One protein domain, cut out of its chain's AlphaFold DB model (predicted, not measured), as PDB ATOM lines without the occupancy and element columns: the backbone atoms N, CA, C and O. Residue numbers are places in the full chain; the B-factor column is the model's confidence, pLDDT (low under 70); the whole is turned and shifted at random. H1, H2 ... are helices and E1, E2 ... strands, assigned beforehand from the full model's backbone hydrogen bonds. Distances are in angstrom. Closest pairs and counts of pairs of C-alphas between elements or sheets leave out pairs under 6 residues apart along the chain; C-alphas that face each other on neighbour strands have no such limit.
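Overview. This is residues 7 to 156 and 175 to 208 of the 280 residues of an uncharacterized protein of Mytilus coruscus (UniProt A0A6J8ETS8). Short helices H1, H3, H4, H6 and H7 touch in turn and make a zigzag row along the domain, with the longest helix, H8, running along one side of it from H6 to near H1. Two strand hairpins join them, E1 with E2 beside H1 and E3 with E4 beside H8, while H2 packs on H3. The printed part has 184 residues with eight named helices and four named strands, in the order H1 E1 E2 H2 H3 H4 H5 E3 E4 H6 H7 H8; both two-stranded sheets are antiparallel and the class is mostly helix. The whole is compact, with a radius of gyration of the C-alphas of 17.5 A and spans of 53 by 43 by 30 A.

Arrangement. Start at the antiparallel hairpin of E1, residues 36 to 41, and E2, residues 45 to 50, where N 39 and O 47 are within hydrogen-bond range at 2.8 A. Look next at H1, residues 7 to 22: the closest C-alphas of H1 and E1, Asp 8 and Leu 39, are 6.7 A apart. H1 touches H3, residues 67 to 76, at a shallow tilt of 26 degrees, opposite ways, closest at C-alphas Val 13 and Ala 72, 4.8 A. H2, residues 52 to 62, touches H3 about perpendicular at 73 degrees, closest at C-alphas Leu 55 and Gly 68, 5.9 A. H3 and H4, residues 91 to 100, form a helical hairpin, closest at C-alphas Leu 75 and His 91, 5.7 A. H4 touches residues 129 to 133 of H6, residues 123 to 134, closest at C-alphas Lys 93 and Leu 133, 7.0 A. H5, residues 102 to 107, and H4 only just touch, with 3 pairs of C-alphas within 8 A, and only at the corner, closest at C-alphas Phe 98 and Arg 105, 5.7 A. H7, residues 146 to 153, touches H6 at a shallow tilt of 22 degrees, the same way, closest at C-alphas Lys 131 and Leu 146, 5.8 A. Residues 179 to 186 of H8, residues 179 to 198, touch H6, closest at C-alphas Ser 123 and Val 186, 6.3 A. In the antiparallel hairpin of E3, residues 109 to 113, and E4, residues 117 to 121, N 110 and O 120 are within hydrogen-bond range at 2.9 A; the closest C-alphas of E4 and H8, Ile 121 and Val 186, are 6.2 A apart. Every O i to N i+4 pair is within hydrogen-bond range in H1 to H7, and 15 of 16 in H8.

Along the chain. Find C-alpha 7 at (128.414, 190.601, 167.118); from there H1 runs 21.8 A to C-alpha 22. E1 is 15.8 A long and E2 17.1 A, H2 15.5 A and H6 16.5 A. H8 runs 29.2 A, from C-alpha 179 at (112.181, 191.510, 143.372) to C-alpha 198 at (139.739, 195.680, 152.187).

Size, cuts and confidence. The C-alphas farthest apart, Asp 27 and Pro 156, are 57.9 A apart. Residues 157 to 174 are not printed, and C-alphas 156 and 175 are 11.2 A apart across the cut. The links H1 to E1, H3 to H4 and H6 to H7 are long. The mean pLDDT of the printed part is 81.9; 23 residues are under 70, among them residues 197 to 208.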
ATOM      1  N   GLY A   7     126.959 190.439 167.076       66.12
ATOM      2  CA  GLY A   7     128.414 190.601 167.118       66.12
ATOM      3  C   GLY A   7     129.179 189.275 167.055       66.12
ATOM      4  O   GLY A   7     130.272 189.231 166.494       66.12
ATOM      5  N   ASP A   8     128.599 188.177 167.554       69.62
ATOM      6  CA  ASP A   8     129.196 186.845 167.408       69.62
ATOM      7  C   ASP A   8     129.234 186.429 165.929       69.62
ATOM      8  O   ASP A   8     130.223 185.869 165.464       69.62
ATOM      9  N   ILE A   9     128.164 186.711 165.180       74.44
ATOM     10  CA  ILE A   9     128.061 186.377 163.756       74.44
ATOM     11  C   ILE A   9     129.013 187.240 162.934       74.44
ATOM     12  O   ILE A   9     129.733 186.692 162.104       74.44
ATOM     13  N   ASP A  10     129.075 188.547 163.187       74.06
ATOM     14  CA  ASP A  10     129.993 189.441 162.475       74.06
ATOM     15  C   ASP A  10     131.449 189.019 162.700       74.06
ATOM     16  O   ASP A  10     132.230 188.915 161.751       74.06
ATOM     17  N   ALA A  11     131.803 188.666 163.940       77.25
ATOM     18  CA  ALA A  11     133.112 188.114 164.251       77.25
ATOM     19  C   ALA A  11     133.360 186.792 163.509       77.25
ATOM     20  O   ALA A  11     134.409 186.640 162.884       77.25
ATOM     21  N   VAL A  12     132.416 185.845 163.515       80.94
ATOM     22  CA  VAL A  12     132.541 184.595 162.747       80.94
ATOM     23  C   VAL A  12     132.752 184.881 161.260       80.94
ATOM     24  O   VAL A  12     133.677 184.329 160.674       80.94
ATOM     25  N   VAL A  13     131.949 185.755 160.653       83.62
ATOM     26  CA  VAL A  13     132.032 186.107 159.229       83.62
ATOM     27  C   VAL A  13     133.396 186.698 158.892       83.62
ATOM     28  O   VAL A  13     134.060 186.200 157.984       83.62
ATOM     29  N   ILE A  14     133.838 187.717 159.636       81.19
ATOM     30  CA  ILE A  14     135.118 188.397 159.396       81.19
ATOM     31  C   ILE A  14     136.272 187.399 159.489       81.19
ATOM     32  O   ILE A  14     137.126 187.357 158.602       81.19
ATOM     33  N   HIS A  15     136.291 186.565 160.531       84.19
ATOM     34  CA  HIS A  15     137.379 185.613 160.733       84.19
ATOM     35  C   HIS A  15     137.327 184.462 159.720       84.19
ATOM     36  O   HIS A  15     138.372 184.105 159.187       84.19
ATOM     37  N   LEU A  16     136.153 183.907 159.387       86.94
ATOM     38  CA  LEU A  16     136.045 182.882 158.337       86.94
ATOM     39  C   LEU A  16     136.574 183.422 157.007       86.94
ATOM     40  O   LEU A  16     137.415 182.790 156.374       86.94
ATOM     41  N   PHE A  17     136.131 184.620 156.628       85.81
ATOM     42  CA  PHE A  17     136.525 185.259 155.380       85.81
ATOM     43  C   PHE A  17     138.030 185.563 155.333       85.81
ATOM     44  O   PHE A  17     138.719 185.219 154.371       85.81
ATOM     45  N   ALA A  18     138.574 186.160 156.398       82.19
ATOM     46  CA  ALA A  18     139.997 186.466 156.483       82.19
ATOM     47  C   ALA A  18     140.853 185.194 156.430       82.19
ATOM     48  O   ALA A  18     141.848 185.148 155.704       82.19
ATOM     49  N   LEU A  19     140.467 184.141 157.152       85.19
ATOM     50  CA  LEU A  19     141.272 182.927 157.255       85.19
ATOM     51  C   LEU A  19     141.227 182.063 156.003       85.19
ATOM     52  O   LEU A  19     142.256 181.515 155.603       85.19
ATOM     53  N   SER A  20     140.075 181.985 155.343       85.94
ATOM     54  CA  SER A  20     139.946 181.296 154.060       85.94
ATOM     55  C   SER A  20     140.810 181.907 152.961       85.94
ATOM     56  O   SER A  20     141.196 181.199 152.032       85.94
ATOM     57  N   ARG A  21     141.143 183.196 153.063       80.00
ATOM     58  CA  ARG A  21     141.905 183.922 152.043       80.00
ATOM     59  C   ARG A  21     143.374 184.140 152.400       80.00
ATOM     60  O   ARG A  21     144.230 184.006 151.532       80.00
ATOM     61  N   LEU A  22     143.656 184.567 153.627       79.38
ATOM     62  CA  LEU A  22     144.946 185.158 153.997       79.38
ATOM     63  C   LEU A  22     145.808 184.234 154.855       79.38
ATOM     64  O   LEU A  22     147.016 184.448 154.946       79.38
ATOM     65  N   TRP A  23     145.214 183.238 155.517       84.00
ATOM     66  CA  TRP A  23     145.959 182.466 156.502       84.00
ATOM     67  C   TRP A  23     146.861 181.419 155.869       84.00
ATOM     68  O   TRP A  23     146.525 180.773 154.875       84.00
ATOM     69  N   LEU A  24     148.010 181.214 156.506       83.81
ATOM     70  CA  LEU A  24     149.020 180.288 156.026       83.81
ATOM     71  C   LEU A  24     148.534 178.837 156.127       83.81
ATOM     72  O   LEU A  24     148.134 178.356 157.194       83.81
ATOM     73  N   ARG A  25     148.645 178.126 155.005       84.94
ATOM     74  CA  ARG A  25     148.323 176.703 154.871       84.94
ATOM     75  C   ARG A  25     149.592 175.860 154.778       84.94
ATOM     76  O   ARG A  25     150.650 176.357 154.384       84.94
ATOM     77  N   LYS A  26     149.482 174.596 155.174       86.31
ATOM     78  CA  LYS A  26     150.449 173.531 154.886       86.31
ATOM     79  C   LYS A  26     150.173 172.929 153.504       86.31
ATOM     80  O   LYS A  26     149.146 173.222 152.890       86.31
ATOM     81  N   ASP A  27     151.062 172.052 153.051       85.81
ATOM     82  CA  ASP A  27     150.940 171.370 151.754       85.81
ATOM     83  C   ASP A  27     149.716 170.440 151.697       85.81
ATOM     84  O   ASP A  27     149.072 170.302 150.658       85.81
ATOM     85  N   ASP A  28     149.323 169.881 152.844       84.50
ATOM     86  CA  ASP A  28     148.104 169.078 153.020       84.50
ATOM     87  C   ASP A  28     146.814 169.919 153.133       84.50
ATOM     88  O   ASP A  28     145.738 169.377 153.385       84.50
ATOM     89  N   ARG A  29     146.914 171.240 152.928       78.38
ATOM     90  CA  ARG A  29     145.847 172.252 153.039       78.38
ATOM     91  C   ARG A  29     145.329 172.531 154.455       78.38
ATOM     92  O   ARG A  29     144.476 173.409 154.609       78.38
ATOM     93  N   THR A  30     145.864 171.886 155.492       86.12
ATOM     94  CA  THR A  30     145.550 172.246 156.886       86.12
ATOM     95  C   THR A  30     146.154 173.601 157.251       86.12
ATOM     96  O   THR A  30     147.102 174.083 156.615       86.12
ATOM     97  N   PHE A  31     145.610 174.263 158.268       86.62
ATOM     98  CA  PHE A  31     146.171 175.527 158.738       86.62
ATOM     99  C   PHE A  31     147.493 175.288 159.482       86.62
ATOM    100  O   PHE A  31     147.623 174.372 160.296       86.62
ATOM    101  N   LYS A  32     148.502 176.135 159.224       86.00
ATOM    102  CA  LYS A  32     149.787 176.062 159.946       86.00
ATOM    103  C   LYS A  32     149.635 176.406 161.425       86.00
ATOM    104  O   LYS A  32     150.290 175.791 162.260       86.00
ATOM    105  N   ILE A  33     148.786 177.385 161.725       85.56
ATOM    106  CA  ILE A  33     148.567 177.913 163.071       85.56
ATOM    107  C   ILE A  33     147.056 177.930 163.325       85.56
ATOM    108  O   ILE A  33     146.346 178.549 162.523       85.56
ATOM    109  N   PRO A  34     146.561 177.279 164.396       87.75
ATOM    110  CA  PRO A  34     145.155 177.352 164.759       87.75
ATOM    111  C   PRO A  34     144.786 178.776 165.174       87.75
ATOM    112  O   PRO A  34     145.558 179.453 165.854       87.75
ATOM    113  N   VAL A  35     143.595 179.220 164.781       84.25
ATOM    114  CA  VAL A  35     143.099 180.556 165.127       84.25
ATOM    115  C   VAL A  35     141.936 180.432 166.083       84.25
ATOM    116  O   VAL A  35     140.942 179.764 165.795       84.25
ATOM    117  N   TYR A  36     142.078 181.103 167.219       84.69
ATOM    118  CA  TYR A  36     141.059 181.181 168.245       84.69
ATOM    119  C   TYR A  36     140.424 182.563 168.216       84.69
ATOM    120  O   TYR A  36     141.126 183.573 168.232       84.69
ATOM    121  N   VAL A  37     139.098 182.596 168.180       83.44
ATOM    122  CA  VAL A  37     138.323 183.831 168.263       83.44
ATOM    123  C   VAL A  37     137.756 183.935 169.667       83.44
ATOM    124  O   VAL A  37     137.067 183.027 170.135       83.44
ATOM    125  N   PHE A  38     138.084 185.037 170.335       81.56
ATOM    126  CA  PHE A  38     137.600 185.366 171.666       81.56
ATOM    127  C   PHE A  38     136.433 186.346 171.555       81.56
ATOM    128  O   PHE A  38     136.603 187.466 171.074       81.56
ATOM    129  N   LEU A  39     135.251 185.925 171.997       82.31
ATOM    130  CA  LEU A  39     134.043 186.741 172.017       82.31
ATOM    131  C   LEU A  39     133.721 187.159 173.440       82.31
ATOM    132  O   LEU A  39     133.468 186.325 174.312       82.31
ATOM    133  N   GLN A  40     133.671 188.468 173.655       78.81
ATOM    134  CA  GLN A  40     133.197 189.050 174.898       78.81
ATOM    135  C   GLN A  40     131.697 189.335 174.800       78.81
ATOM    136  O   GLN A  40     131.253 190.130 173.975       78.81
ATOM    137  N   LYS A  41     130.920 188.710 175.683       78.38
ATOM    138  CA  LYS A  41     129.461 188.828 175.751       78.38
ATOM    139  C   LYS A  41     129.021 189.691 176.939       78.38
ATOM    140  O   LYS A  41     129.778 189.861 177.906       78.38
ATOM    141  N   PRO A  42     127.785 190.231 176.913       78.25
ATOM    142  CA  PRO A  42     127.212 190.917 178.065       78.25
ATOM    143  C   PRO A  42     127.285 190.056 179.331       78.25
ATOM    144  O   PRO A  42     127.142 188.837 179.280       78.25
ATOM    145  N   GLY A  43     127.514 190.695 180.480       81.50
ATOM    146  CA  GLY A  43     127.606 189.989 181.763       81.50
ATOM    147  C   GLY A  43     128.955 189.319 182.040       81.50
ATOM    148  O   GLY A  43     129.005 188.420 182.870       81.50
ATOM    149  N   LYS A  44     130.045 189.757 181.386       78.56
ATOM    150  CA  LYS A  44     131.404 189.187 181.543       78.56
ATOM    151  C   LYS A  44     131.477 187.698 181.173       78.56
ATOM    152  O   LYS A  44     132.268 186.950 181.738       78.56
ATOM    153  N   ILE A  45     130.625 187.275 180.243       79.81
ATOM    154  CA  ILE A  45     130.670 185.936 179.664       79.81
ATOM    155  C   ILE A  45     131.659 185.979 178.502       79.81
ATOM    156  O   ILE A  45     131.658 186.930 177.722       79.81
ATOM    157  N   PHE A  46     132.496 184.954 178.394       81.50
ATOM    158  CA  PHE A  46     133.494 184.851 177.339       81.50
ATOM    159  C   PHE A  46     133.361 183.507 176.644       81.50
ATOM    160  O   PHE A  46     133.349 182.474 177.310       81.50
ATOM    161  N   ASP A  47     133.297 183.540 175.318       82.94
ATOM    162  CA  ASP A  47     133.369 182.347 174.485       82.94
ATOM    163  C   ASP A  47     134.694 182.363 173.718       82.94
ATOM    164  O   ASP A  47     135.090 183.381 173.153       82.94
ATOM    165  N   LEU A  48     135.383 181.225 173.692       85.19
ATOM    166  CA  LEU A  48     136.591 181.017 172.900       85.19
ATOM    167  C   LEU A  48     136.350 179.817 171.994       85.19
ATOM    168  O   LEU A  48     136.082 178.720 172.483       85.19
ATOM    169  N   TYR A  49     136.459 180.003 170.683       86.19
ATOM    170  CA  TYR A  49     136.345 178.895 169.738       86.19
ATOM    171  C   TYR A  49     137.471 178.916 168.717       86.19
ATOM    172  O   TYR A  49     137.932 179.968 168.276       86.19
ATOM    173  N   CYS A  50     137.912 177.718 168.345       87.88
ATOM    174  CA  CYS A  50     138.884 177.520 167.286       87.88
ATOM    175  C   CYS A  50     138.140 177.479 165.952       87.88
ATOM    176  O   CYS A  50     137.286 176.617 165.742       87.88
ATOM    177  N   ILE A  51     138.431 178.424 165.066       87.81
ATOM    178  CA  ILE A  51     137.693 178.589 163.809       87.81
ATOM    179  C   ILE A  51     138.331 177.812 162.650       87.81
ATOM    180  O   ILE A  51     137.644 177.419 161.710       87.81
ATOM    181  N   THR A  52     139.632 177.517 162.730       89.31
ATOM    182  CA  THR A  52     140.351 176.763 161.694       89.31
ATOM    183  C   THR A  52     139.794 175.351 161.467       89.31
ATOM    184  O   THR A  52     139.603 175.004 160.301       89.31
ATOM    185  N   PRO A  53     139.406 174.558 162.493       89.75
ATOM    186  CA  PRO A  53     138.815 173.239 162.269       89.75
ATOM    187  C   PRO A  53     137.464 173.311 161.552       89.75
ATOM    188  O   PRO A  53     137.117 172.401 160.807       89.75
ATOM    189  N   ILE A  54     136.699 174.395 161.743       88.19
ATOM    190  CA  ILE A  54     135.417 174.598 161.051       88.19
ATOM    191  C   ILE A  54     135.666 174.705 159.543       88.19
ATOM    192  O   ILE A  54     135.014 174.020 158.755       88.19
ATOM    193  N   LEU A  55     136.645 175.524 159.146       89.81
ATOM    194  CA  LEU A  55     137.031 175.691 157.746       89.81
ATOM    195  C   LEU A  55     137.607 174.407 157.147       89.81
ATOM    196  O   LEU A  55     137.198 174.025 156.057       89.81
ATOM    197  N   GLU A  56     138.483 173.705 157.865       90.56
ATOM    198  CA  GLU A  56     139.059 172.437 157.395       90.56
ATOM    199  C   GLU A  56     137.985 171.375 157.143       90.56
ATOM    200  O   GLU A  56     138.018 170.687 156.122       90.56
ATOM    201  N   VAL A  57     137.006 171.255 158.047       90.56
ATOM    202  CA  VAL A  57     135.884 170.324 157.878       90.56
ATOM    203  C   VAL A  57     135.055 170.701 156.652       90.56
ATOM    204  O   VAL A  57     134.764 169.823 155.839       90.56
ATOM    205  N   LEU A  58     134.710 171.980 156.484       89.88
ATOM    206  CA  LEU A  58     133.929 172.453 155.337       89.88
ATOM    207  C   LEU A  58     134.663 172.223 154.009       89.88
ATOM    208  O   LEU A  58     134.097 171.635 153.088       89.88
ATOM    209  N   GLU A  59     135.927 172.639 153.922       90.19
ATOM    210  CA  GLU A  59     136.772 172.501 152.729       90.19
ATOM    211  C   GLU A  59     136.968 171.024 152.355       90.19
ATOM    212  O   GLU A  59     136.851 170.661 151.182       90.19
ATOM    213  N   LYS A  60     137.188 170.145 153.344       89.75
ATOM    214  CA  LYS A  60     137.352 168.700 153.127       89.75
ATOM    215  C   LYS A  60     136.054 168.016 152.704       89.75
ATOM    216  O   LYS A  60     136.072 167.188 151.795       89.75
ATOM    217  N   GLN A  61     134.936 168.319 153.362       91.38
ATOM    218  CA  GLN A  61     133.648 167.690 153.054       91.38
ATOM    219  C   GLN A  61     133.124 168.098 151.679       91.38
ATOM    220  O   GLN A  61     132.522 167.280 150.987       91.38
ATOM    221  N   LEU A  62     133.354 169.349 151.281       90.56
ATOM    222  CA  LEU A  62     132.806 169.910 150.046       90.56
ATOM    223  C   LEU A  62     133.809 169.906 148.888       90.56
ATOM    224  O   LEU A  62     133.421 170.238 147.771       90.56
ATOM    225  N   GLN A  63     135.057 169.490 149.143       89.69
ATOM    226  CA  GLN A  63     136.150 169.428 148.164       89.69
ATOM    227  C   GLN A  63     136.357 170.761 147.426       89.69
ATOM    228  O   GLN A  63     136.719 170.800 146.251       89.69
ATOM    229  N   ASP A  64     136.134 171.866 148.134       86.31
ATOM    230  CA  ASP A  64     136.175 173.222 147.598       86.31
ATOM    231  C   ASP A  64     137.054 174.092 148.500       86.31
ATOM    232  O   ASP A  64     136.732 174.348 149.657       86.31
ATOM    233  N   LYS A  65     138.183 174.552 147.950       80.00
ATOM    234  CA  LYS A  65     139.182 175.359 148.667       80.00
ATOM    235  C   LYS A  65     138.727 176.796 148.948       80.00
ATOM    236  O   LYS A  65     139.383 177.499 149.705       80.00
ATOM    237  N   HIS A  66     137.655 177.257 148.306       81.69
ATOM    238  CA  HIS A  66     137.119 178.609 148.461       81.69
ATOM    239  C   HIS A  66     135.805 178.634 149.241       81.69
ATOM    240  O   HIS A  66     135.264 179.715 149.495       81.69
ATOM    241  N   ILE A  67     135.317 177.470 149.679       89.44
ATOM    242  CA  ILE A  67     134.011 177.353 150.319       89.44
ATOM    243  C   ILE A  67     133.881 178.200 151.575       89.44
ATOM    244  O   ILE A  67     132.797 178.698 151.844       89.44
ATOM    245  N   GLY A  68     134.962 178.411 152.326       89.69
ATOM    246  CA  GLY A  68     134.900 179.227 153.532       89.69
ATOM    247  C   GLY A  68     134.563 180.695 153.258       89.69
ATOM    248  O   GLY A  68     133.778 181.277 154.005       89.69
ATOM    249  N   ASN A  69     135.023 181.261 152.133       88.25
ATOM    250  CA  ASN A  69     134.610 182.603 151.708       88.25
ATOM    251  C   ASN A  69     133.126 182.614 151.347       88.25
ATOM    252  O   ASN A  69     132.372 183.434 151.860       88.25
ATOM    253  N   ASN A  70     132.686 181.667 150.516       91.38
ATOM    254  CA  ASN A  70     131.286 181.604 150.098       91.38
ATOM    255  C   ASN A  70     130.350 181.332 151.288       91.38
ATOM    256  O   ASN A  70     129.243 181.860 151.338       91.38
ATOM    257  N   PHE A  71     130.801 180.550 152.268       91.81
ATOM    258  CA  PHE A  71     130.083 180.269 153.506       91.81
ATOM    259  C   PHE A  71     129.977 181.514 154.393       91.81
ATOM    260  O   PHE A  71     128.893 181.818 154.889       91.81
ATOM    261  N   ALA A  72     131.070 182.266 154.557       89.31
ATOM    262  CA  ALA A  72     131.058 183.538 155.274       89.31
ATOM    263  C   ALA A  72     130.107 184.548 154.609       89.31
ATOM    264  O   ALA A  72     129.310 185.187 155.288       89.31
ATOM    265  N   LEU A  73     130.117 184.633 153.277       89.06
ATOM    266  CA  LEU A  73     129.196 185.494 152.532       89.06
ATOM    267  C   LEU A  73     127.741 185.027 152.619       89.06
ATOM    268  O   LEU A  73     126.838 185.856 152.711       89.06
ATOM    269  N   ALA A  74     127.494 183.715 152.631       91.62
ATOM    270  CA  ALA A  74     126.158 183.165 152.832       91.62
ATOM    271  C   ALA A  74     125.595 183.540 154.211       91.62
ATOM    272  O   ALA A  74     124.402 183.825 154.321       91.62
ATOM    273  N   LEU A  75     126.434 183.594 155.252       89.25
ATOM    274  CA  LEU A  75     126.017 184.059 156.576       89.25
ATOM    275  C   LEU A  75     125.537 185.520 156.542       89.25
ATOM    276  O   LEU A  75     124.514 185.824 157.147       89.25
ATOM    277  N   CYS A  76     126.170 186.397 155.756       86.00
ATOM    278  CA  CYS A  76     125.726 187.790 155.620       86.00
ATOM    279  C   CYS A  76     124.290 187.932 155.085       86.00
ATOM    280  O   CYS A  76     123.659 188.966 155.292       86.00
ATOM    281  N   LEU A  77     123.746 186.914 154.410       87.69
ATOM    282  CA  LEU A  77     122.441 187.003 153.757       87.69
ATOM    283  C   LEU A  77     121.246 187.002 154.728       87.69
ATOM    284  O   LEU A  77     120.159 187.374 154.292       87.69
ATOM    285  N   GLU A  78     121.384 186.585 156.002       83.88
ATOM    286  CA  GLU A  78     120.260 186.665 156.969       83.88
ATOM    287  C   GLU A  78     119.882 188.120 157.258       83.88
ATOM    288  O   GLU A  78     118.712 188.435 157.497       83.88
ATOM    289  N   GLY A  79     120.885 188.988 157.232       75.81
ATOM    290  CA  GLY A  79     120.832 190.331 157.764       75.81
ATOM    291  C   GLY A  79     121.894 190.518 158.841       75.81
ATOM    292  O   GLY A  79     122.220 189.598 159.588       75.81
ATOM    293  N   ASN A  80     122.418 191.728 158.900       73.88
ATOM    294  CA  ASN A  80     123.398 192.205 159.871       73.88
ATOM    295  C   ASN A  80     123.165 193.714 160.046       73.88
ATOM    296  O   ASN A  80     122.130 194.227 159.615       73.88
ATOM    297  N   ASP A  81     124.103 194.436 160.648       67.00
ATOM    298  CA  ASP A  81     123.969 195.886 160.846       67.00
ATOM    299  C   ASP A  81     123.787 196.671 159.528       67.00
ATOM    300  O   ASP A  81     123.272 197.789 159.525       67.00
ATOM    301  N   PHE A  82     124.150 196.068 158.393       64.88
ATOM    302  CA  PHE A  82     124.140 196.663 157.057       64.88
ATOM    303  C   PHE A  82     123.061 196.095 156.127       64.88
ATOM    304  O   PHE A  82     122.576 196.795 155.238       64.88
ATOM    305  N   ILE A  83     122.683 194.830 156.315       72.25
ATOM    306  CA  ILE A  83     121.677 194.139 155.505       72.25
ATOM    307  C   ILE A  83     120.406 193.972 156.342       72.25
ATOM    308  O   ILE A  83     120.453 193.348 157.403       72.25
ATOM    309  N   PRO A  84     119.240 194.458 155.881       71.25
ATOM    310  CA  PRO A  84     118.007 194.316 156.638       71.25
ATOM    311  C   PRO A  84     117.642 192.842 156.823       71.25
ATOM    312  O   PRO A  84     117.629 192.049 155.881       71.25
ATOM    313  N   LYS A  85     117.265 192.498 158.053       77.44
ATOM    314  CA  LYS A  85     116.799 191.159 158.403       77.44
ATOM    315  C   LYS A  85     115.336 190.954 158.017       77.44
ATOM    316  O   LYS A  85     114.453 191.662 158.508       77.44
ATOM    317  N   PHE A  86     115.054 189.941 157.196       77.75
ATOM    318  CA  PHE A  86     113.681 189.598 156.805       77.75
ATOM    319  C   PHE A  86     113.057 188.523 157.693       77.75
ATOM    320  O   PHE A  86     113.711 187.602 158.185       77.75
ATOM    321  N   HIS A  87     111.738 188.615 157.882       77.44
ATOM    322  CA  HIS A  87     111.012 187.651 158.699       77.44
ATOM    323  C   HIS A  87     111.039 186.263 158.057       77.44
ATOM    324  O   HIS A  87     110.650 186.116 156.904       77.44
ATOM    325  N   GLY A  88     111.438 185.239 158.811       76.00
ATOM    326  CA  GLY A  88     111.470 183.851 158.341       76.00
ATOM    327  C   GLY A  88     112.820 183.397 157.782       76.00
ATOM    328  O   GLY A  88     113.008 182.183 157.644       76.00
ATOM    329  N   MET A  89     113.755 184.327 157.550       84.25
ATOM    330  CA  MET A  89     115.153 184.029 157.236       84.25
ATOM    331  C   MET A  89     115.943 183.776 158.525       84.25
ATOM    332  O   MET A  89     115.748 184.460 159.529       84.25
ATOM    333  N   SER A  90     116.798 182.753 158.506       86.69
ATOM    334  CA  SER A  90     117.777 182.478 159.559       86.69
ATOM    335  C   SER A  90     119.061 181.900 158.958       86.69
ATOM    336  O   SER A  90     118.993 181.230 157.926       86.69
ATOM    337  N   HIS A  91     120.204 182.083 159.619       87.94
ATOM    338  CA  HIS A  91     121.530 181.621 159.218       87.94
ATOM    339  C   HIS A  91     121.463 180.124 158.967       87.94
ATOM    340  O   HIS A  91     121.886 179.646 157.924       87.94
ATOM    341  N   LYS A  92     120.816 179.388 159.879       90.25
ATOM    342  CA  LYS A  92     120.583 177.952 159.736       90.25
ATOM    343  C   LYS A  92     119.862 177.612 158.429       90.25
ATOM    344  O   LYS A  92     120.356 176.777 157.685       90.25
ATOM    345  N   LYS A  93     118.726 178.252 158.125       91.31
ATOM    346  CA  LYS A  93     117.968 177.961 156.894       91.31
ATOM    347  C   LYS A  93     118.745 178.336 155.636       91.31
ATOM    348  O   LYS A  93     118.728 177.590 154.662       91.31
ATOM    349  N   ILE A  94     119.417 179.487 155.661       93.31
ATOM    350  CA  ILE A  94     120.230 179.968 154.541       93.31
ATOM    351  C   ILE A  94     121.358 178.985 154.265       93.31
ATOM    352  O   ILE A  94     121.492 178.531 153.135       93.31
ATOM    353  N   LEU A  95     122.110 178.600 155.297       93.00
ATOM    354  CA  LEU A  95     123.191 177.631 155.179       93.00
ATOM    355  C   LEU A  95     122.683 176.253 154.757       93.00
ATOM    356  O   LEU A  95     123.302 175.620 153.913       93.00
ATOM    357  N   GLU A  96     121.552 175.789 155.287       93.31
ATOM    358  CA  GLU A  96     120.959 174.513 154.877       93.31
ATOM    359  C   GLU A  96     120.647 174.486 153.378       93.31
ATOM    360  O   GLU A  96     120.990 173.511 152.714       93.31
ATOM    361  N   ILE A  97     120.035 175.542 152.837       93.94
ATOM    362  CA  ILE A  97     119.743 175.636 151.401       93.94
ATOM    363  C   ILE A  97     121.043 175.786 150.606       93.94
ATOM    364  O   ILE A  97     121.294 175.027 149.673       93.94
ATOM    365  N   PHE A  98     121.907 176.716 151.011       94.69
ATOM    366  CA  PHE A  98     123.174 177.002 150.345       94.69
ATOM    367  C   PHE A  98     124.063 175.755 150.222       94.69
ATOM    368  O   PHE A  98     124.581 175.461 149.146       94.69
ATOM    369  N   LEU A  99     124.196 174.973 151.298       92.31
ATOM    370  CA  LEU A  99     125.003 173.753 151.316       92.31
ATOM    371  C   LEU A  99     124.371 172.609 150.514       92.31
ATOM    372  O   LEU A  99     125.100 171.852 149.868       92.31
ATOM    373  N   LYS A 100     123.035 172.480 150.538       92.69
ATOM    374  CA  LYS A 100     122.295 171.424 149.823       92.69
ATOM    375  C   LYS A 100     122.146 171.687 148.327       92.69
ATOM    376  O   LYS A 100     121.856 170.747 147.590       92.69
ATOM    377  N   THR A 101     122.330 172.923 147.867       92.94
ATOM    378  CA  THR A 101     122.155 173.304 146.461       92.94
ATOM    379  C   THR A 101     123.504 173.646 145.815       92.94
ATOM    380  O   THR A 101     123.937 174.799 145.887       92.94
ATOM    381  N   PRO A 102     124.164 172.699 145.108       92.19
ATOM    382  CA  PRO A 102     125.476 172.925 144.497       92.19
ATOM    383  C   PRO A 102     125.531 174.157 143.589       92.19
ATOM    384  O   PRO A 102     126.510 174.892 143.614       92.19
ATOM    385  N   ARG A 103     124.455 174.434 142.841       93.38
ATOM    386  CA  ARG A 103     124.363 175.615 141.971       93.38
ATOM    387  C   ARG A 103     124.484 176.931 142.748       93.38
ATOM    388  O   ARG A 103     125.169 177.835 142.289       93.38
ATOM    389  N   LEU A 104     123.858 177.037 143.924       94.06
ATOM    390  CA  LEU A 104     124.015 178.215 144.781       94.06
ATOM    391  C   LEU A 104     125.439 178.273 145.335       94.06
ATOM    392  O   LEU A 104     126.085 179.311 145.257       94.06
ATOM    393  N   ARG A 105     125.957 177.142 145.817       92.50
ATOM    394  CA  ARG A 105     127.300 177.061 146.398       92.50
ATOM    395  C   ARG A 105     128.411 177.516 145.451       92.50
ATOM    396  O   ARG A 105     129.313 178.231 145.879       92.50
ATOM    397  N   CYS A 106     128.343 177.090 144.194       89.81
ATOM    398  CA  CYS A 106     129.404 177.312 143.215       89.81
ATOM    399  C   CYS A 106     129.266 178.625 142.435       89.81
ATOM    400  O   CYS A 106     130.233 179.043 141.806       89.81
ATOM    401  N   SER A 107     128.077 179.235 142.403       92.50
ATOM    402  CA  SER A 107     127.798 180.320 141.449       92.50
ATOM    403  C   SER A 107     127.077 181.528 142.036       92.50
ATOM    404  O   SER A 107     127.024 182.556 141.369       92.50
ATOM    405  N   LEU A 108     126.545 181.457 143.263       94.19
ATOM    406  CA  LEU A 108     125.901 182.619 143.888       94.19
ATOM    407  C   LEU A 108     126.893 183.769 144.083       94.19
ATOM    408  O   LEU A 108     126.551 184.925 143.849       94.19
ATOM    409  N   PHE A 109     128.112 183.430 144.502       91.62
ATOM    410  CA  PHE A 109     129.208 184.364 144.702       91.62
ATOM    411  C   PHE A 109     130.299 184.066 143.681       91.62
ATOM    412  O   PHE A 109     130.860 182.972 143.674       91.62
ATOM    413  N   ASN A 110     130.617 185.045 142.843       87.75
ATOM    414  CA  ASN A 110     131.778 184.989 141.970       87.75
ATOM    415  C   ASN A 110     132.829 185.960 142.510       87.75
ATOM    416  O   ASN A 110     132.664 187.181 142.443       87.75
ATOM    417  N   ILE A 111     133.870 185.384 143.111       81.81
ATOM    418  CA  ILE A 111     134.933 186.104 143.805       81.81
ATOM    419  C   ILE A 111     136.196 186.052 142.950       81.81
ATOM    420  O   ILE A 111     136.781 184.984 142.762       81.81
ATOM    421  N   GLN A 112     136.639 187.211 142.468       78.75
ATOM    422  CA  GLN A 112     137.875 187.353 141.707       78.75
ATOM    423  C   GLN A 112     138.961 187.983 142.578       78.75
ATOM    424  O   GLN A 112     138.868 189.128 143.027       78.75
ATOM    425  N   PHE A 113     140.020 187.211 142.817       70.38
ATOM    426  CA  PHE A 113     141.175 187.612 143.616       70.38
ATOM    427  C   PHE A 113     142.328 188.096 142.725       70.38
ATOM    428  O   PHE A 113     143.434 187.571 142.808       70.38
ATOM    429  N   GLU A 114     142.077 189.087 141.870       69.50
ATOM    430  CA  GLU A 114     143.107 189.686 141.005       69.50
ATOM    431  C   GLU A 114     143.579 191.054 141.541       69.50
ATOM    432  O   GLU A 114     143.387 191.358 142.723       69.50
ATOM    433  N   ALA A 115     144.229 191.869 140.697       55.88
ATOM    434  CA  ALA A 115     144.745 193.198 141.045       55.88
ATOM    435  C   ALA A 115     143.649 194.144 141.569       55.88
ATOM    436  O   ALA A 115     143.894 194.924 142.488       55.88
ATOM    437  N   VAL A 116     142.434 194.022 141.026       57.88
ATOM    438  CA  VAL A 116     141.218 194.622 141.577       57.88
ATOM    439  C   VAL A 116     140.383 193.486 142.138       57.88
ATOM    440  O   VAL A 116     139.815 192.679 141.405       57.88
ATOM    441  N   HIS A 117     140.353 193.385 143.460       66.88
ATOM    442  CA  HIS A 117     139.484 192.436 144.129       66.88
ATOM    443  C   HIS A 117     138.029 192.794 143.825       66.88
ATOM    444  O   HIS A 117     137.606 193.913 144.104       66.88
ATOM    445  N   SER A 118     137.272 191.855 143.258       72.31
ATOM    446  CA  SER A 118     135.855 192.065 142.982       72.31
ATOM    447  C   SER A 118     135.038 190.860 143.416       72.31
ATOM    448  O   SER A 118     135.444 189.705 143.256       72.31
ATOM    449  N   VAL A 119     133.873 191.140 143.996       77.88
ATOM    450  CA  VAL A 119     132.847 190.128 144.230       77.88
ATOM    451  C   VAL A 119     131.579 190.551 143.530       77.88
ATOM    452  O   VAL A 119     131.090 191.671 143.703       77.88
ATOM    453  N   THR A 120     131.057 189.641 142.721       85.69
ATOM    454  CA  THR A 120     129.751 189.772 142.089       85.69
ATOM    455  C   THR A 120     128.821 188.717 142.660       85.69
ATOM    456  O   THR A 120     129.230 187.598 142.977       85.69
ATOM    457  N   ILE A 121     127.570 189.115 142.851       90.56
ATOM    458  CA  ILE A 121     126.524 188.262 143.396       90.56
ATOM    459  C   ILE A 121     125.500 188.084 142.291       90.56
ATOM    460  O   ILE A 121     124.979 189.068 141.758       90.56
ATOM    461  N   ASP A 122     125.220 186.837 141.935       93.94
ATOM    462  CA  ASP A 122     124.223 186.542 140.917       93.94
ATOM    463  C   ASP A 122     122.823 186.831 141.485       93.94
ATOM    464  O   ASP A 122     122.321 186.118 142.359       93.94
ATOM    465  N   SER A 123     122.191 187.903 140.996       93.12
ATOM    466  CA  SER A 123     120.856 188.317 141.448       93.12
ATOM    467  C   SER A 123     119.795 187.241 141.192       93.12
ATOM    468  O   SER A 123     118.894 187.053 142.011       93.12
ATOM    469  N   SER A 124     119.908 186.489 140.094       94.81
ATOM    470  CA  SER A 124     118.971 185.410 139.774       94.81
ATOM    471  C   SER A 124     119.075 184.284 140.802       94.81
ATOM    472  O   SER A 124     118.072 183.876 141.390       94.81
ATOM    473  N   LEU A 125     120.300 183.853 141.117       95.62
ATOM    474  CA  LEU A 125     120.549 182.833 142.136       95.62
ATOM    475  C   LEU A 125     120.190 183.311 143.544       95.62
ATOM    476  O   LEU A 125     119.670 182.531 144.341       95.62
ATOM    477  N   TYR A 126     120.406 184.591 143.857       94.00
ATOM    478  CA  TYR A 126     119.969 185.163 145.128       94.00
ATOM    479  C   TYR A 126     118.440 185.145 145.254       94.00
ATOM    480  O   TYR A 126     117.900 184.729 146.280       94.00
ATOM    481  N   LYS A 127     117.720 185.515 144.190       94.06
ATOM    482  CA  LYS A 127     116.255 185.414 144.136       94.06
ATOM    483  C   LYS A 127     115.784 183.967 144.251       94.06
ATOM    484  O   LYS A 127     114.808 183.719 144.955       94.06
ATOM    485  N   ASP A 128     116.481 183.012 143.638       94.50
ATOM    486  CA  ASP A 128     116.187 181.583 143.779       94.50
ATOM    487  C   ASP A 128     116.410 181.073 145.210       94.50
ATOM    488  O   ASP A 128     115.594 180.300 145.717       94.50
ATOM    489  N   LEU A 129     117.463 181.528 145.894       94.56
ATOM    490  CA  LEU A 129     117.680 181.247 147.317       94.56
ATOM    491  C   LEU A 129     116.526 181.797 148.168       94.56
ATOM    492  O   LEU A 129     115.959 181.071 148.984       94.56
ATOM    493  N   VAL A 130     116.141 183.062 147.964       92.31
ATOM    494  CA  VAL A 130     115.014 183.680 148.683       92.31
ATOM    495  C   VAL A 130     113.718 182.929 148.392       92.31
ATOM    496  O   VAL A 130     112.960 182.617 149.307       92.31
ATOM    497  N   LYS A 131     113.478 182.553 147.138       92.69
ATOM    498  CA  LYS A 131     112.328 181.739 146.753       92.69
ATOM    499  C   LYS A 131     112.295 180.416 147.523       92.69
ATOM    500  O   LYS A 131     111.252 180.077 148.070       92.69
ATOM    501  N   GLN A 132     113.419 179.709 147.631       92.69
ATOM    502  CA  GLN A 132     113.514 178.467 148.410       92.69
ATOM    503  C   GLN A 132     113.263 178.679 149.909       92.69
ATOM    504  O   GLN A 132     112.603 177.855 150.533       92.69
ATOM    505  N   LEU A 133     113.730 179.793 150.483       91.19
ATOM    506  CA  LEU A 133     113.526 180.118 151.902       91.19
ATOM    507  C   LEU A 133     112.052 180.319 152.273       91.19
ATOM    508  O   LEU A 133     111.645 179.986 153.388       91.19
ATOM    509  N   TYR A 134     111.276 180.892 151.353       89.56
ATOM    510  CA  TYR A 134     109.873 181.253 151.565       89.56
ATOM    511  C   TYR A 134     108.883 180.267 150.938       89.56
ATOM    512  O   TYR A 134     107.682 180.351 151.205       89.56
ATOM    513  N   CYS A 135     109.351 179.331 150.112       89.50
ATOM    514  CA  CYS A 135     108.498 178.311 149.525       89.50
ATOM    515  C   CYS A 135     108.042 177.319 150.609       89.50
ATOM    516  O   CYS A 135     108.878 176.758 151.320       89.50
ATOM    517  N   PRO A 136     106.732 177.060 150.754       84.75
ATOM    518  CA  PRO A 136     106.249 176.016 151.650       84.75
ATOM    519  C   PRO A 136     106.855 174.652 151.295       84.75
ATOM    520  O   PRO A 136     106.870 174.283 150.126       84.75
ATOM    521  N   ASN A 137     107.257 173.857 152.295       79.62
ATOM    522  CA  ASN A 137     107.938 172.559 152.107       79.62
ATOM    523  C   ASN A 137     107.205 171.549 151.199       79.62
ATOM    524  O   ASN A 137     107.808 170.581 150.749       79.62
ATOM    525  N   LYS A 138     105.898 171.725 150.979       82.00
ATOM    526  CA  LYS A 138     105.076 170.855 150.122       82.00
ATOM    527  C   LYS A 138     105.086 171.272 148.648       82.00
ATOM    528  O   LYS A 138     104.525 170.559 147.824       82.00
ATOM    529  N   LEU A 139     105.650 172.434 148.330       87.62
ATOM    530  CA  LEU A 139     105.657 173.015 146.995       87.62
ATOM    531  C   LEU A 139     107.075 173.027 146.430       87.62
ATOM    532  O   LEU A 139     108.054 173.261 147.138       87.62
ATOM    533  N   ASP A 140     107.165 172.787 145.128       88.88
ATOM    534  CA  ASP A 140     108.421 172.818 144.395       88.88
ATOM    535  C   ASP A 140     108.749 174.256 143.980       88.88
ATOM    536  O   ASP A 140     108.190 174.790 143.021       88.88
ATOM    537  N   SER A 141     109.689 174.874 144.699       90.25
ATOM    538  CA  SER A 141     110.130 176.247 144.431       90.25
ATOM    539  C   SER A 141     110.645 176.461 143.002       90.25
ATOM    540  O   SER A 141     110.550 177.573 142.486       90.25
ATOM    541  N   SER A 142     111.166 175.427 142.331       89.50
ATOM    542  CA  SER A 142     111.692 175.549 140.966       89.50
ATOM    543  C   SER A 142     110.589 175.789 139.932       89.50
ATOM    544  O   SER A 142     110.835 176.429 138.912       89.50
ATOM    545  N   LYS A 143     109.361 175.352 140.237       92.94
ATOM    546  CA  LYS A 143     108.168 175.497 139.389       92.94
ATOM    547  C   LYS A 143     107.370 176.761 139.677       92.94
ATOM    548  O   LYS A 143     106.376 177.015 139.007       92.94
ATOM    549  N   MET A 144     107.781 177.529 140.681       92.50
ATOM    550  CA  MET A 144     107.113 178.756 141.085       92.50
ATOM    551  C   MET A 144     107.951 179.970 140.697       92.50
ATOM    552  O   MET A 144     109.182 179.978 140.788       92.50
ATOM    553  N   SER A 145     107.265 181.032 140.306       93.25
ATOM    554  CA  SER A 145     107.835 182.365 140.205       93.25
ATOM    555  C   SER A 145     108.036 182.974 141.597       93.25
ATOM    556  O   SER A 145     107.377 182.617 142.579       93.25
ATOM    557  N   LEU A 146     108.945 183.946 141.681       89.75
ATOM    558  CA  LEU A 146     109.190 184.698 142.911       89.75
ATOM    559  C   LEU A 146     107.911 185.397 143.418       89.75
ATOM    560  O   LEU A 146     107.674 185.453 144.623       89.75
ATOM    561  N   GLU A 147     107.076 185.899 142.503       89.50
ATOM    562  CA  GLU A 147     105.840 186.609 142.843       89.50
ATOM    563  C   GLU A 147     104.751 185.662 143.367       89.50
ATOM    564  O   GLU A 147     104.034 186.011 144.303       89.50
ATOM    565  N   GLU A 148     104.648 184.441 142.836       89.62
ATOM    566  CA  GLU A 148     103.738 183.426 143.382       89.62
ATOM    567  C   GLU A 148     104.125 183.046 144.812       89.62
ATOM    568  O   GLU A 148     103.271 183.048 145.699       89.62
ATOM    569  N   VAL A 149     105.415 182.802 145.069       89.25
ATOM    570  CA  VAL A 149     105.898 182.511 146.429       89.25
ATOM    571  C   VAL A 149     105.659 183.700 147.361       89.25
ATOM    572  O   VAL A 149     105.199 183.510 148.488       89.25
ATOM    573  N   ARG A 150     105.873 184.934 146.894       86.19
ATOM    574  CA  ARG A 150     105.554 186.144 147.663       86.19
ATOM    575  C   ARG A 150     104.075 186.186 148.033       86.19
ATOM    576  O   ARG A 150     103.766 186.376 149.205       86.19
ATOM    577  N   ARG A 151     103.161 185.954 147.085       83.94
ATOM    578  CA  ARG A 151     101.705 185.950 147.333       83.94
ATOM    579  C   ARG A 151     101.287 184.931 148.391       83.94
ATOM    580  O   ARG A 151     100.439 185.256 149.215       83.94
ATOM    581  N   LEU A 152     101.920 183.755 148.430       83.38
ATOM    582  CA  LEU A 152     101.687 182.749 149.478       83.38
ATOM    583  C   LEU A 152     102.126 183.206 150.879       83.38
ATOM    584  O   LEU A 152     101.627 182.694 151.880       83.38
ATOM    585  N   ASN A 153     103.053 184.161 150.959       77.19
ATOM    586  CA  ASN A 153     103.621 184.662 152.209       77.19
ATOM    587  C   ASN A 153     103.024 186.009 152.658       77.19
ATOM    588  O   ASN A 153     103.303 186.465 153.770       77.19
ATOM    589  N   ILE A 154     102.163 186.637 151.851       70.25
ATOM    590  CA  ILE A 154     101.415 187.831 152.256       70.25
ATOM    591  C   ILE A 154     100.310 187.396 153.226       70.25
ATOM    592  O   ILE A 154      99.299 186.818 152.829       70.25
ATOM    593  N   LYS A 155     100.462 187.703 154.521       58.50
ATOM    594  CA  LYS A 155      99.346 187.555 155.467       58.50
ATOM    595  C   LYS A 155      98.196 188.486 155.053       58.50
ATOM    596  O   LYS A 155      98.442 189.680 154.857       58.50
ATOM    597  N   PRO A 156      96.937 188.009 155.007       52.19
ATOM    598  CA  PRO A 156      95.795 188.896 154.848       52.19
ATOM    599  C   PRO A 156      95.798 189.933 155.980       52.19
ATOM    600  O   PRO A 156      95.858 189.580 157.161       52.19
ATOM    601  N   TRP A 175     107.170 190.424 155.049       68.06
ATOM    602  CA  TRP A 175     106.955 189.014 154.734       68.06
ATOM    603  C   TRP A 175     107.306 188.836 153.250       68.06
ATOM    604  O   TRP A 175     106.506 189.168 152.386       68.06
ATOM    605  N   MET A 176     108.550 188.424 152.983       80.56
ATOM    606  CA  MET A 176     109.204 188.330 151.669       80.56
ATOM    607  C   MET A 176     109.311 189.663 150.873       80.56
ATOM    608  O   MET A 176     108.310 190.205 150.388       80.56
ATOM    609  N   PRO A 177     110.524 190.219 150.683       80.00
ATOM    610  CA  PRO A 177     110.724 191.456 149.916       80.00
ATOM    611  C   PRO A 177     110.394 191.288 148.418       80.00
ATOM    612  O   PRO A 177     110.464 190.179 147.887       80.00
ATOM    613  N   PRO A 178     110.001 192.368 147.713       82.75
ATOM    614  CA  PRO A 178     109.761 192.308 146.269       82.75
ATOM    615  C   PRO A 178     111.083 192.161 145.505       82.75
ATOM    616  O   PRO A 178     112.139 192.529 146.016       82.75
ATOM    617  N   SER A 179     111.011 191.699 144.252       86.56
ATOM    618  CA  SER A 179     112.181 191.510 143.372       86.56
ATOM    619  C   SER A 179     113.095 192.744 143.319       86.56
ATOM    620  O   SER A 179     114.301 192.625 143.498       86.56
ATOM    621  N   SER A 180     112.510 193.940 143.198       80.62
ATOM    622  CA  SER A 180     113.254 195.205 143.148       80.62
ATOM    623  C   SER A 180     113.995 195.549 144.443       80.62
ATOM    624  O   SER A 180     115.003 196.250 144.406       80.62
ATOM    625  N   VAL A 181     113.512 195.080 145.597       82.81
ATOM    626  CA  VAL A 181     114.236 195.217 146.867       82.81
ATOM    627  C   VAL A 181     115.366 194.198 146.920       82.81
ATOM    628  O   VAL A 181     116.464 194.567 147.315       82.81
ATOM    629  N   LEU A 182     115.142 192.964 146.459       85.50
ATOM    630  CA  LEU A 182     116.199 191.951 146.379       85.50
ATOM    631  C   LEU A 182     117.368 192.400 145.495       85.50
ATOM    632  O   LEU A 182     118.513 192.217 145.886       85.50
ATOM    633  N   ASP A 183     117.097 193.058 144.367       82.25
ATOM    634  CA  ASP A 183     118.147 193.627 143.509       82.25
ATOM    635  C   ASP A 183     118.994 194.685 144.234       82.25
ATOM    636  O   ASP A 183     120.214 194.715 144.097       82.25
ATOM    637  N   LYS A 184     118.372 195.524 145.071       79.25
ATOM    638  CA  LYS A 184     119.104 196.500 145.896       79.25
ATOM    639  C   LYS A 184     119.935 195.827 146.988       79.25
ATOM    640  O   LYS A 184     121.033 196.289 147.280       79.25
ATOM    641  N   LEU A 185     119.438 194.734 147.569       80.56
ATOM    642  CA  LEU A 185     120.189 193.970 148.568       80.56
ATOM    643  C   LEU A 185     121.441 193.344 147.968       80.56
ATOM    644  O   LEU A 185     122.479 193.372 148.609       80.56
ATOM    645  N   VAL A 186     121.369 192.825 146.741       85.31
ATOM    646  CA  VAL A 186     122.537 192.291 146.017       85.31
ATOM    647  C   VAL A 186     123.654 193.339 145.954       85.31
ATOM    648  O   VAL A 186     124.810 193.017 146.221       85.31
ATOM    649  N   LEU A 187     123.311 194.605 145.694       80.38
ATOM    650  CA  LEU A 187     124.275 195.710 145.710       80.38
ATOM    651  C   LEU A 187     124.832 195.971 147.119       80.38
ATOM    652  O   LEU A 187     126.044 196.104 147.276       80.38
ATOM    653  N   GLN A 188     123.975 195.994 148.145       77.75
ATOM    654  CA  GLN A 188     124.397 196.203 149.538       77.75
ATOM    655  C   GLN A 188     125.310 195.083 150.050       77.75
ATOM    656  O   GLN A 188     126.343 195.366 150.655       77.75
ATOM    657  N   ILE A 189     124.969 193.821 149.770       80.12
ATOM    658  CA  ILE A 189     125.816 192.670 150.095       80.12
ATOM    659  C   ILE A 189     127.152 192.824 149.366       80.12
ATOM    660  O   ILE A 189     128.195 192.661 149.989       80.12
ATOM    661  N   GLY A 190     127.136 193.214 148.085       78.81
ATOM    662  CA  GLY A 190     128.343 193.521 147.317       78.81
ATOM    663  C   GLY A 190     129.250 194.539 148.016       78.81
ATOM    664  O   GLY A 190     130.436 194.269 148.178       78.81
ATOM    665  N   CYS A 191     128.692 195.648 148.511       74.56
ATOM    666  CA  CYS A 191     129.444 196.662 149.261       74.56
ATOM    667  C   CYS A 191     130.000 196.133 150.595       74.56
ATOM    668  O   CYS A 191     131.120 196.471 150.978       74.56
ATOM    669  N   GLN A 192     129.270 195.256 151.289       75.50
ATOM    670  CA  GLN A 192     129.798 194.599 152.485       75.50
ATOM    671  C   GLN A 192     130.959 193.655 152.153       75.50
ATOM    672  O   GLN A 192     131.945 193.615 152.889       75.50
ATOM    673  N   VAL A 193     130.877 192.906 151.051       77.19
ATOM    674  CA  VAL A 193     131.983 192.034 150.633       77.19
ATOM    675  C   VAL A 193     133.209 192.854 150.260       77.19
ATOM    676  O   VAL A 193     134.317 192.525 150.666       77.19
ATOM    677  N   ASP A 194     133.001 193.941 149.531       73.12
ATOM    678  CA  ASP A 194     134.032 194.903 149.172       73.12
ATOM    679  C   ASP A 194     134.736 195.451 150.426       73.12
ATOM    680  O   ASP A 194     135.966 195.435 150.504       73.12
ATOM    681  N   TYR A 195     133.974 195.815 151.464       73.12
ATOM    682  CA  TYR A 195     134.525 196.172 152.772       73.12
ATOM    683  C   TYR A 195     135.360 195.029 153.374       73.12
ATOM    684  O   TYR A 195     136.539 195.229 153.671       73.12
ATOM    685  N   LEU A 196     134.816 193.809 153.468       72.62
ATOM    686  CA  LEU A 196     135.540 192.633 153.982       72.62
ATOM    687  C   LEU A 196     136.827 192.339 153.192       72.62
ATOM    688  O   LEU A 196     137.827 191.901 153.760       72.62
ATOM    689  N   MET A 197     136.836 192.612 151.887       69.88
ATOM    690  CA  MET A 197     137.999 192.430 151.019       69.88
ATOM    691  C   MET A 197     139.122 193.438 151.285       69.88
ATOM    692  O   MET A 197     140.290 193.106 151.032       69.88
ATOM    693  N   THR A 198     138.786 194.622 151.805       65.62
ATOM    694  CA  THR A 198     139.739 195.680 152.187       65.62
ATOM    695  C   THR A 198     140.296 195.524 153.603       65.62
ATOM    696  O   THR A 198     141.361 196.069 153.902       65.62
ATOM    697  N   VAL A 199     139.640 194.732 154.463       59.12
ATOM    698  CA  VAL A 199     140.122 194.451 155.823       59.12
ATOM    699  C   VAL A 199     141.547 193.882 155.765       59.12
ATOM    700  O   VAL A 199     141.811 192.869 155.115       59.12
ATOM    701  N   GLY A 200     142.481 194.557 156.442       46.69
ATOM    702  CA  GLY A 200     143.882 194.140 156.563       46.69
ATOM    703  C   GLY A 200     144.841 194.642 155.473       46.69
ATOM    704  O   GLY A 200     146.025 194.315 155.534       46.69
ATOM    705  N   LYS A 201     144.392 195.445 154.497       49.22
ATOM    706  CA  LYS A 201     145.277 196.078 153.499       49.22
ATOM    707  C   LYS A 201     145.060 197.593 153.452       49.22
ATOM    708  O   LYS A 201     144.207 198.068 152.711       49.22
ATOM    709  N   SER A 202     145.887 198.356 154.170       42.31
ATOM    710  CA  SER A 202     145.839 199.833 154.185       42.31
ATOM    711  C   SER A 202     146.014 200.478 152.802       42.31
ATOM    712  O   SER A 202     145.562 201.595 152.588       42.31
ATOM    713  N   ASN A 203     146.658 199.769 151.869       44.12
ATOM    714  CA  ASN A 203     146.981 200.255 150.525       44.12
ATOM    715  C   ASN A 203     146.162 199.556 149.425       44.12
ATOM    716  O   ASN A 203     146.509 199.665 148.250       44.12
ATOM    717  N   ALA A 204     145.141 198.763 149.777       46.97
ATOM    718  CA  ALA A 204     144.289 198.160 148.758       46.97
ATOM    719  C   ALA A 204     143.550 199.265 148.000       46.97
ATOM    720  O   ALA A 204     142.981 200.167 148.615       46.97
ATOM    721  N   VAL A 205     143.540 199.169 146.668       45.25
ATOM    722  CA  VAL A 205     142.636 199.977 145.853       45.25
ATOM    723  C   VAL A 205     141.231 199.670 146.348       45.25
ATOM    724  O   VAL A 205     140.785 198.521 146.290       45.25
ATOM    725  N   LEU A 206     140.584 200.689 146.909       46.53
ATOM    726  CA  LEU A 206     139.197 200.601 147.326       46.53
ATOM    727  C   LEU A 206     138.400 200.127 146.098       46.53
ATOM    728  O   LEU A 206     138.540 200.739 145.035       46.53
ATOM    729  N   PRO A 207     137.624 199.031 146.191       52.91
ATOM    730  CA  PRO A 207     136.738 198.619 145.105       52.91
ATOM    731  C   PRO A 207     135.839 199.788 144.693       52.91
ATOM    732  O   PRO A 207     135.722 200.776 145.416       52.91
ATOM    733  N   ASN A 208     135.234 199.721 143.507       51.66
ATOM    734  CA  ASN A 208     134.532 200.857 142.907       51.66
ATOM    735  C   ASN A 208     133.192 201.157 143.616       51.66
ATOM    736  O   ASN A 208     132.103 200.979 143.072       51.66
TER     737      ASN A 208